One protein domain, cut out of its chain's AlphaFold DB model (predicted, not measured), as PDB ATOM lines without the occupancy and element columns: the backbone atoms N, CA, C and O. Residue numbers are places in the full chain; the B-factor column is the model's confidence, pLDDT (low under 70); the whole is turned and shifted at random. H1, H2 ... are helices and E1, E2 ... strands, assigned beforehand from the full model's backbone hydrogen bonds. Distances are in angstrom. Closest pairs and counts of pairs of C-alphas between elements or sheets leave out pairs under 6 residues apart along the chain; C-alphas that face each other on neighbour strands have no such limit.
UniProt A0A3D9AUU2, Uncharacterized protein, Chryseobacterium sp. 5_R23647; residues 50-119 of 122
ATOM      1  N   GLU A  50      60.840  43.321 -37.629       75.69
ATOM      2  CA  GLU A  50      60.912  44.266 -36.520       75.69
ATOM      3  C   GLU A  50      59.687  45.183 -36.491       75.69
ATOM      4  O   GLU A  50      59.032  45.259 -35.452       75.69
ATOM      5  N   ILE A  51      59.317  45.795 -37.627       73.12
ATOM      6  CA  ILE A  51      58.165  46.705 -37.687       73.12
ATOM      7  C   ILE A  51      56.876  45.966 -37.325       73.12
ATOM      8  O   ILE A  51      56.059  46.467 -36.565       73.12
ATOM      9  N   LEU A  52      56.712  44.724 -37.785       73.88
ATOM     10  CA  LEU A  52      55.525  43.922 -37.482       73.88
ATOM     11  C   LEU A  52      55.396  43.654 -35.982       73.88
ATOM     12  O   LEU A  52      54.316  43.837 -35.418       73.88
ATOM     13  N   LYS A  53      56.510  43.305 -35.326       74.19
ATOM     14  CA  LYS A  53      56.553  43.092 -33.876       74.19
ATOM     15  C   LYS A  53      56.212  44.358 -33.094       74.19
ATOM     16  O   LYS A  53      55.524  44.252 -32.083       74.19
ATOM     17  N   GLU A  54      56.652  45.534 -33.548       73.44
ATOM     18  CA  GLU A  54      56.319  46.817 -32.903       73.44
ATOM     19  C   GLU A  54      54.808  47.071 -32.840       73.44
ATOM     20  O   GLU A  54      54.315  47.657 -31.875       73.44
ATOM     21  N   TYR A  55      54.062  46.578 -33.830       69.56
ATOM     22  CA  TYR A  55      52.605  46.693 -33.897       69.56
ATOM     23  C   TYR A  55      51.864  45.466 -33.345       69.56
ATOM     24  O   TYR A  55      50.653  45.353 -33.511       69.56
ATOM     25  N   GLY A  56      52.565  44.549 -32.673       69.31
ATOM     26  CA  GLY A  56      51.956  43.352 -32.090       69.31
ATOM     27  C   GLY A  56      51.590  42.278 -33.115       69.31
ATOM     28  O   GLY A  56      50.841  41.354 -32.793       69.31
ATOM     29  N   TYR A  57      52.124  42.373 -34.333       70.56
ATOM     30  CA  TYR A  57      51.917  41.402 -35.394       70.56
ATOM     31  C   TYR A  57      53.087  40.420 -35.525       70.56
ATOM     32  O   TYR A  57      54.242  40.730 -35.238       70.56
ATOM     33  N   SER A  58      52.775  39.209 -35.972       68.25
ATOM     34  CA  SER A  58      53.739  38.188 -36.378       68.25
ATOM     35  C   SER A  58      53.446  37.773 -37.817       68.25
ATOM     36  O   SER A  58      52.355  38.051 -38.322       68.25
ATOM     37  N   ASP A  59      54.394  37.092 -38.459       61.50
ATOM     38  CA  ASP A  59      54.295  36.648 -39.856       61.50
ATOM     39  C   ASP A  59      53.041  35.793 -40.157       61.50
ATOM     40  O   ASP A  59      52.661  35.662 -41.318       61.50
ATOM     41  N   ASP A  60      52.372  35.261 -39.126       60.09
ATOM     42  CA  ASP A  60      51.130  34.482 -39.223       60.09
ATOM     43  C   ASP A  60      49.994  35.015 -38.324       60.09
ATOM     44  O   ASP A  60      49.030  34.301 -38.025       60.09
ATOM     45  N   ASN A  61      50.067  36.277 -37.881       63.56
ATOM     46  CA  ASN A  61      49.029  36.829 -37.015       63.56
ATOM     47  C   ASN A  61      47.695  36.961 -37.747       63.56
ATOM     48  O   ASN A  61      47.512  37.762 -38.666       63.56
ATOM     49  N   THR A  62      46.740  36.180 -37.255       65.62
ATOM     50  CA  THR A  62      45.326  36.309 -37.573       65.62
ATOM     51  C   THR A  62      44.821  37.586 -36.910       65.62
ATOM     52  O   THR A  62      44.853  37.692 -35.686       65.62
ATOM     53  N   ILE A  63      44.407  38.567 -37.711       66.12
ATOM     54  CA  ILE A  63      43.872  39.844 -37.210       66.12
ATOM     55  C   ILE A  63      42.377  39.684 -36.894       66.12
ATOM     56  O   ILE A  63      41.856  40.288 -35.967       66.12
ATOM     57  N   HIS A  64      41.684  38.817 -37.642       62.81
ATOM     58  CA  HIS A  64      40.279  38.461 -37.442       62.81
ATOM     59  C   HIS A  64      40.050  37.001 -37.861       62.81
ATOM     60  O   HIS A  64      40.806  36.500 -38.686       62.81
ATOM     61  N   ASN A  65      38.994  36.320 -37.388       63.12
ATOM     62  CA  ASN A  65      38.746  34.878 -37.638       63.12
ATOM     63  C   ASN A  65      38.908  34.410 -39.104       63.12
ATOM     64  O   ASN A  65      39.151  33.229 -39.337       63.12
ATOM     65  N   ASN A  66      38.792  35.320 -40.079       70.81
ATOM     66  CA  ASN A  66      38.891  35.030 -41.509       70.81
ATOM     67  C   ASN A  66      39.995  35.806 -42.253       70.81
ATOM     68  O   ASN A  66      40.121  35.620 -43.461       70.81
ATOM     69  N   ALA A  67      40.773  36.662 -41.582       76.69
ATOM     70  CA  ALA A  67      41.761  37.526 -42.225       76.69
ATOM     71  C   ALA A  67      43.052  37.651 -41.415       76.69
ATOM     72  O   ALA A  67      43.045  37.697 -40.181       76.69
ATOM     73  N   LYS A  68      44.173  37.739 -42.123       80.38
ATOM     74  CA  LYS A  68      45.497  37.876 -41.530       80.38
ATOM     75  C   LYS A  68      46.380  38.829 -42.315       80.38
ATOM     76  O   LYS A  68      46.125  39.117 -43.485       80.38
ATOM     77  N   ILE A  69      47.440  39.290 -41.658       82.06
ATOM     78  CA  ILE A  69      48.513  39.998 -42.349       82.06
ATOM     79  C   ILE A  69      49.233  38.994 -43.230       82.06
ATOM     80  O   ILE A  69      49.622  37.917 -42.780       82.06
ATOM     81  N   PHE A  70      49.412  39.364 -44.488       82.38
ATOM     82  CA  PHE A  70      50.182  38.600 -45.439       82.38
ATOM     83  C   PHE A  70      51.370  39.409 -45.913       82.38
ATOM     84  O   PHE A  70      51.246  40.497 -46.476       82.38
ATOM     85  N   ILE A  71      52.540  38.842 -45.675       83.62
ATOM     86  CA  ILE A  71      53.808  39.444 -46.031       83.62
ATOM     87  C   ILE A  71      54.291  38.790 -47.310       83.62
ATOM     88  O   ILE A  71      54.696  37.625 -47.328       83.62
ATOM     89  N   LEU A  72      54.310  39.573 -48.377       85.50
ATOM     90  CA  LEU A  72      54.839  39.140 -49.649       85.50
ATOM     91  C   LEU A  72      56.303  39.578 -49.764       85.50
ATOM     92  O   LEU A  72      56.595  40.751 -49.983       85.50
ATOM     93  N   LYS A  73      57.238  38.636 -49.599       84.25
ATOM     94  CA  LYS A  73      58.684  38.931 -49.638       84.25
ATOM     95  C   LYS A  73      59.196  39.228 -51.048       84.25
ATOM     96  O   LYS A  73      60.094  40.045 -51.217       84.25
ATOM     97  N   GLU A  74      58.605  38.591 -52.051       85.88
ATOM     98  CA  GLU A  74      58.999  38.700 -53.456       85.88
ATOM     99  C   GLU A  74      57.776  38.975 -54.322       85.88
ATOM    100  O   GLU A  74      56.678  38.527 -54.001       85.88
ATOM    101  N   GLN A  75      57.960  39.694 -55.429       86.81
ATOM    102  CA  GLN A  75      56.873  39.962 -56.364       86.81
ATOM    103  C   GLN A  75      56.225  38.648 -56.827       86.81
ATOM    104  O   GLN A  75      56.908  37.722 -57.261       86.81
ATOM    105  N   MET A  76      54.897  38.586 -56.782       87.19
ATOM    106  CA  MET A  76      54.121  37.414 -57.173       87.19
ATOM    107  C   MET A  76      53.121  37.777 -58.262       87.19
ATOM    108  O   MET A  76      52.489  38.830 -58.222       87.19
ATOM    109  N   GLN A  77      52.939  36.879 -59.227       85.38
ATOM    110  CA  GLN A  77      51.904  37.005 -60.244       85.38
ATOM    111  C   GLN A  77      50.803  35.974 -59.994       85.38
ATOM    112  O   GLN A  77      51.059  34.771 -59.993       85.38
ATOM    113  N   ILE A  78      49.568  36.442 -59.817       79.38
ATOM    114  CA  ILE A  78      48.387  35.585 -59.686       79.38
ATOM    115  C   ILE A  78      47.421  35.953 -60.806       79.38
ATOM    116  O   ILE A  78      46.846  37.042 -60.822       79.38
ATOM    117  N   LYS A  79      47.213  35.022 -61.745       78.88
ATOM    118  CA  LYS A  79      46.406  35.239 -62.957       78.88
ATOM    119  C   LYS A  79      46.891  36.488 -63.718       78.88
ATOM    120  O   LYS A  79      48.002  36.499 -64.241       78.88
ATOM    121  N   THR A  80      46.059  37.525 -63.777       79.12
ATOM    122  CA  THR A  80      46.318  38.800 -64.460       79.12
ATOM    123  C   THR A  80      46.918  39.867 -63.546       79.12
ATOM    124  O   THR A  80      47.290  40.926 -64.038       79.12
ATOM    125  N   ASN A  81      47.013  39.613 -62.238       77.56
ATOM    126  CA  ASN A  81      47.465  40.595 -61.260       77.56
ATOM    127  C   ASN A  81      48.934  40.365 -60.897       77.56
ATOM    128  O   ASN A  81      49.360  39.229 -60.675       77.56
ATOM    129  N   ILE A  82      49.686  41.460 -60.802       85.38
ATOM    130  CA  ILE A  82      51.056  41.485 -60.288       85.38
ATOM    131  C   ILE A  82      51.009  42.148 -58.914       85.38
ATOM    132  O   ILE A  82      50.564  43.287 -58.788       85.38
ATOM    133  N   TYR A  83      51.467  41.426 -57.899       86.00
ATOM    134  CA  TYR A  83      51.593  41.900 -56.530       86.00
ATOM    135  C   TYR A  83      53.066  42.158 -56.238       86.00
ATOM    136  O   TYR A  83      53.886  41.244 -56.305       86.00
ATOM    137  N   GLU A  84      53.409  43.405 -55.933       86.56
ATOM    138  CA  GLU A  84      54.755  43.785 -55.503       86.56
ATOM    139  C   GLU A  84      55.059  43.239 -54.106       86.56
ATOM    140  O   GLU A  84      54.143  42.994 -53.319       86.56
ATOM    141  N   SER A  85      56.337  43.112 -53.754       85.81
ATOM    142  CA  SER A  85      56.701  42.798 -52.374       85.81
ATOM    143  C   SER A  85      56.188  43.871 -51.405       85.81
ATOM    144  O   SER A  85      56.157  45.067 -51.711       85.81
ATOM    145  N   GLY A  86      55.745  43.444 -50.227       85.38
ATOM    146  CA  GLY A  86      55.159  44.322 -49.224       85.38
ATOM    147  C   GLY A  86      54.130  43.625 -48.349       85.38
ATOM    148  O   GLY A  86      54.068  42.398 -48.273       85.38
ATOM    149  N   ILE A  87      53.326  44.439 -47.675       83.94
ATOM    150  CA  ILE A  87      52.337  43.986 -46.704       83.94
ATOM    151  C   ILE A  87      50.942  44.080 -47.321       83.94
ATOM    152  O   ILE A  87      50.589  45.078 -47.949       83.94
ATOM    153  N   TYR A  88      50.156  43.030 -47.122       84.75
ATOM    154  CA  TYR A  88      48.796  42.874 -47.613       84.75
ATOM    155  C   TYR A  88      47.906  42.285 -46.520       84.75
ATOM    156  O   TYR A  88      48.388  41.771 -45.510       84.75
ATOM    157  N   ILE A  89      46.601  42.300 -46.761       83.88
ATOM    158  CA  ILE A  89      45.636  41.471 -46.048       83.88
ATOM    159  C   ILE A  89      45.364  40.241 -46.908       83.88
ATOM    160  O   ILE A  89      45.081  40.362 -48.106       83.88
ATOM    161  N   SER A  90      45.421  39.059 -46.299       82.00
ATOM    162  CA  SER A  90      44.945  37.825 -46.916       82.00
ATOM    163  C   SER A  90      43.838  37.168 -46.112       82.00
ATOM    164  O   SER A  90      43.706  37.384 -44.908       82.00
ATOM    165  N   ASP A  91      43.089  36.286 -46.766       82.38
ATOM    166  CA  ASP A  91      42.265  35.310 -46.062       82.38
ATOM    167  C   ASP A  91      43.128  34.244 -45.345       82.38
ATOM    168  O   ASP A  91      44.365  34.221 -45.436       82.38
ATOM    169  N   SER A  92      42.471  33.317 -44.645       77.94
ATOM    170  CA  SER A  92      43.122  32.191 -43.958       77.94
ATOM    171  C   SER A  92      43.845  31.202 -44.889       77.94
ATOM    172  O   SER A  92      44.627  30.380 -44.415       77.94
ATOM    173  N   LYS A  93      43.622  31.281 -46.206       79.75
ATOM    174  CA  LYS A  93      44.266  30.459 -47.243       79.75
ATOM    175  C   LYS A  93      45.384  31.205 -47.981       79.75
ATOM    176  O   LYS A  93      45.887  30.679 -48.972       79.75
ATOM    177  N   ASN A  94      45.797  32.380 -47.498       77.69
ATOM    178  CA  ASN A  94      46.791  33.260 -48.123       77.69
ATOM    179  C   ASN A  94      46.352  33.879 -49.463       77.69
ATOM    180  O   ASN A  94      47.200  34.304 -50.248       77.69
ATOM    181  N   ASN A  95      45.051  33.968 -49.752       82.94
ATOM    182  CA  ASN A  95      44.584  34.745 -50.900       82.94
ATOM    183  C   ASN A  95      44.579  36.228 -50.529       82.94
ATOM    184  O   ASN A  95      43.909  36.609 -49.572       82.94
ATOM    185  N   ILE A  96      45.306  37.061 -51.277       84.19
ATOM    186  CA  ILE A  96      45.339  38.514 -51.063       84.19
ATOM    187  C   ILE A  96      43.955  39.104 -51.364       84.19
ATOM    188  O   ILE A  96      43.437  38.938 -52.469       84.19
ATOM    189  N   VAL A  97      43.380  39.806 -50.386       81.31
ATOM    190  CA  VAL A  97      42.040  40.420 -50.461       81.31
ATOM    191  C   VAL A  97      42.071  41.947 -50.400       81.31
ATOM    192  O   VAL A  97      41.034  42.585 -50.544       81.31
ATOM    193  N   SER A  98      43.250  42.546 -50.218       78.81
ATOM    194  CA  SER A  98      43.430  44.000 -50.188       78.81
ATOM    195  C   SER A  98      44.427  44.488 -51.235       78.81
ATOM    196  O   SER A  98      45.212  43.727 -51.805       78.81
ATOM    197  N   ASN A  99      44.456  45.808 -51.416       81.44
ATOM    198  CA  ASN A  99      45.611  46.479 -52.000       81.44
ATOM    199  C   ASN A  99      46.824  46.388 -51.058       81.44
ATOM    200  O   ASN A  99      46.685  46.093 -49.866       81.44
ATOM    201  N   ARG A 100      48.016  46.656 -51.605       82.75
ATOM    202  CA  ARG A 100      49.249  46.776 -50.819       82.75
ATOM    203  C   ARG A 100      49.087  47.891 -49.794       82.75
ATOM    204  O   ARG A 100      48.768  49.014 -50.175       82.75
ATOM    205  N   ILE A 101      49.381  47.584 -48.540       79.75
ATOM    206  CA  ILE A 101      49.490  48.568 -47.469       79.75
ATOM    207  C   ILE A 101      50.835  49.261 -47.648       79.75
ATOM    208  O   ILE A 101      51.893  48.626 -47.596       79.75
ATOM    209  N   LYS A 102      50.782  50.554 -47.946       78.75
ATOM    210  CA  LYS A 102      51.956  51.352 -48.274       78.75
ATOM    211  C   LYS A 102      52.388  52.194 -47.099       78.75
ATOM    212  O   LYS A 102      53.586  52.337 -46.943       78.75
ATOM    213  N   TYR A 103      51.476  52.699 -46.277       77.12
ATOM    214  CA  TYR A 103      51.774  53.698 -45.256       77.12
ATOM    215  C   TYR A 103      51.400  53.234 -43.849       77.12
ATOM    216  O   TYR A 103      50.425  52.516 -43.644       77.12
ATOM    217  N   VAL A 104      52.143  53.716 -42.850       72.44
ATOM    218  CA  VAL A 104      51.969  53.321 -41.439       72.44
ATOM    219  C   VAL A 104      50.537  53.534 -40.922       72.44
ATOM    220  O   VAL A 104      50.009  52.686 -40.206       72.44
ATOM    221  N   HIS A 105      49.872  54.620 -41.324       70.25
ATOM    222  CA  HIS A 105      48.495  54.899 -40.902       70.25
ATOM    223  C   HIS A 105      47.471  53.895 -41.469       70.25
ATOM    224  O   HIS A 105      46.473  53.609 -40.812       70.25
ATOM    225  N   GLU A 106      47.703  53.338 -42.664       72.88
ATOM    226  CA  GLU A 106      46.850  52.287 -43.241       72.88
ATOM    227  C   GLU A 106      46.980  50.999 -42.419       72.88
ATOM    228  O   GLU A 106      45.998  50.315 -42.147       72.88
ATOM    229  N   PHE A 107      48.198  50.706 -41.961       75.38
ATOM    230  CA  PHE A 107      48.502  49.541 -41.137       75.38
ATOM    231  C   PHE A 107      47.941  49.641 -39.714       75.38
ATOM    232  O   PHE A 107      47.457  48.657 -39.166       75.38
ATOM    233  N   GLN A 108      47.954  50.832 -39.114       69.12
ATOM    234  CA  GLN A 108      47.367  51.059 -37.788       69.12
ATOM    235  C   GLN A 108      45.837  50.976 -37.794       69.12
ATOM    236  O   GLN A 108      45.249  50.589 -36.790       69.12
ATOM    237  N   ASN A 109      45.198  51.291 -38.924       67.31
ATOM    238  CA  ASN A 109      43.749  51.186 -39.096       67.31
ATOM    239  C   ASN A 109      43.327  49.880 -39.788       67.31
ATOM    240  O   ASN A 109      42.221  49.794 -40.324       67.31
ATOM    241  N   ILE A 110      44.185  48.854 -39.795       69.81
ATOM    242  CA  ILE A 110      43.923  47.600 -40.513       69.81
ATOM    243  C   ILE A 110      42.651  46.902 -40.010       69.81
ATOM    244  O   ILE A 110      41.894  46.365 -40.811       69.81
ATOM    245  N   GLU A 111      42.354  46.981 -38.709       64.19
ATOM    246  CA  GLU A 111      41.110  46.452 -38.136       64.19
ATOM    247  C   GLU A 111      39.869  47.196 -38.653       64.19
ATOM    248  O   GLU A 111      38.863  46.566 -38.965       64.19
ATOM    249  N   SER A 112      39.943  48.521 -38.821       61.91
ATOM    250  CA  SER A 112      38.859  49.312 -39.421       61.91
ATOM    251  C   SER A 112      38.659  48.966 -40.899       61.91
ATOM    252  O   SER A 112      37.525  48.781 -41.333       61.91
ATOM    253  N   PHE A 113      39.750  48.774 -41.648       57.28
ATOM    254  CA  PHE A 113      39.703  48.305 -43.039       57.28
ATOM    255  C   PHE A 113      39.058  46.921 -43.173       57.28
ATOM    256  O   PHE A 113      38.336  46.661 -44.139       57.28
ATOM    257  N   LEU A 114      39.301  46.024 -42.213       59.59
ATOM    258  CA  LEU A 114      38.718  44.681 -42.193       59.59
ATOM    259  C   LEU A 114      37.206  44.700 -41.961       59.59
ATOM    260  O   LEU A 114      36.499  43.876 -42.537       59.59
ATOM    261  N   ILE A 115      36.698  45.638 -41.160       52.09
ATOM    262  CA  ILE A 115      35.255  45.796 -40.937       52.09
ATOM    263  C   ILE A 115      34.555  46.226 -42.233       52.09
ATOM    264  O   ILE A 115      33.489  45.703 -42.547       52.09
ATOM    265  N   GLU A 116      35.165  47.119 -43.015       44.78
ATOM    266  CA  GLU A 116      34.602  47.578 -44.292       44.78
ATOM    267  C   GLU A 116      34.689  46.514 -45.398       44.78
ATOM    268  O   GLU A 116      33.764  46.375 -46.190       44.78
ATOM    269  N   THR A 117      35.765  45.720 -45.439       45.97
ATOM    270  CA  THR A 117      35.959  44.684 -46.476       45.97
ATOM    271  C   THR A 117      35.271  43.348 -46.181       45.97
ATOM    272  O   THR A 117      35.076  42.557 -47.103       45.97
ATOM    273  N   LEU A 118      34.905  43.072 -44.923       49.62
ATOM    274  CA  LEU A 118      34.268  41.816 -44.496       49.62
ATOM    275  C   LEU A 118      32.891  42.018 -43.853       49.62
ATOM    276  O   LEU A 118      32.357  41.068 -43.272       49.62
ATOM    277  N   SER A 119      32.303  43.216 -43.952       41.06
ATOM    278  CA  SER A 119      30.900  43.416 -43.588       41.06
ATOM    279  C   SER A 119      30.038  42.436 -44.398       41.06
ATOM    280  O   SER A 119      30.065  42.472 -45.627       41.06
TER     281      SER A 119
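AT A GLANCE: This is residues 50 to 119 of the 122 residues of an uncharacterized protein of Chryseobacterium sp. 5_R23647 (UniProt A0A3D9AUU2). What does one see first? A small sheet of three strands, E1, E2 and E5, has H3 over one face, and the hairpin of E3 and E4 reaches away from it as a small arm. H1 and H2 are two short helices off this sheet. What is it built of? The printed part has 70 residues with three named helices and five named strands, in the order H1 E1 E2 E3 E4 E5 H2 H3; the sheets E1 - E2 - E5 and E3 - E4 are antiparallel, and the class is mixed. It is compact, with a radius of gyration of the C-alphas of 11.6 A, and spans 31 by 30 by 20 A.

HOW THE PARTS SIT: What comes first? H1, residues 50 to 54, is not on the sheet of E1, residues 62 to 64, E2, residues 67 to 72, and E5, residues 86 to 91. How do the strands pair? The hairpin E1 and E2 is antiparallel at 140 degrees, with N 63 and O 67 within hydrogen-bond range at 3.0 A. E2 and E5 are antiparallel at 146 degrees, with N 70 and O 88 at 2.8 A. The hairpin of E3, residues 76 to 78, and E4, residues 81 to 83, is antiparallel at 155 degrees, with N 78 and O 81 at 2.9 A. Where are the last helices? H2, residues 104 to 108, is not on the three-stranded sheet, but only just, with 4 pairs of C-alphas within 10 A. H3, residues 110 to 118, is on that sheet at a height of 8.3 A, over E2, and runs only just across the strands, at 61 degrees to E2 on the local plane; its closest C-alphas to E1 are those of Glu 111 and Ile 63, 7.2 A apart. In H1, H2 and H3 every O i to N i+4 pair is within hydrogen-bond range.

IN THESE COORDINATES: Where do the first and last elements stand? H1 begins at C-alpha 50 (60.912, 44.266, -36.520), and H3 ends at C-alpha 118 (34.268, 41.816, -44.496). How long are the longer elements? From first to last C-alpha, E2 measures 15.1 A, E5 16.0 A and H3 11.9 A.

THE WHOLE: How large is it, and is it cut? The two C-alphas farthest apart are those of Glu 54 and Thr 80, 34.1 A, and the printed part has no cut. Which link is long, and where is confidence low? The link from E5 to H2, residues 92 to 103, is long. The mean pLDDT of the printed part is 74.0, and residues 55 to 56, 58 to 65 and 108 to 119 are under 70.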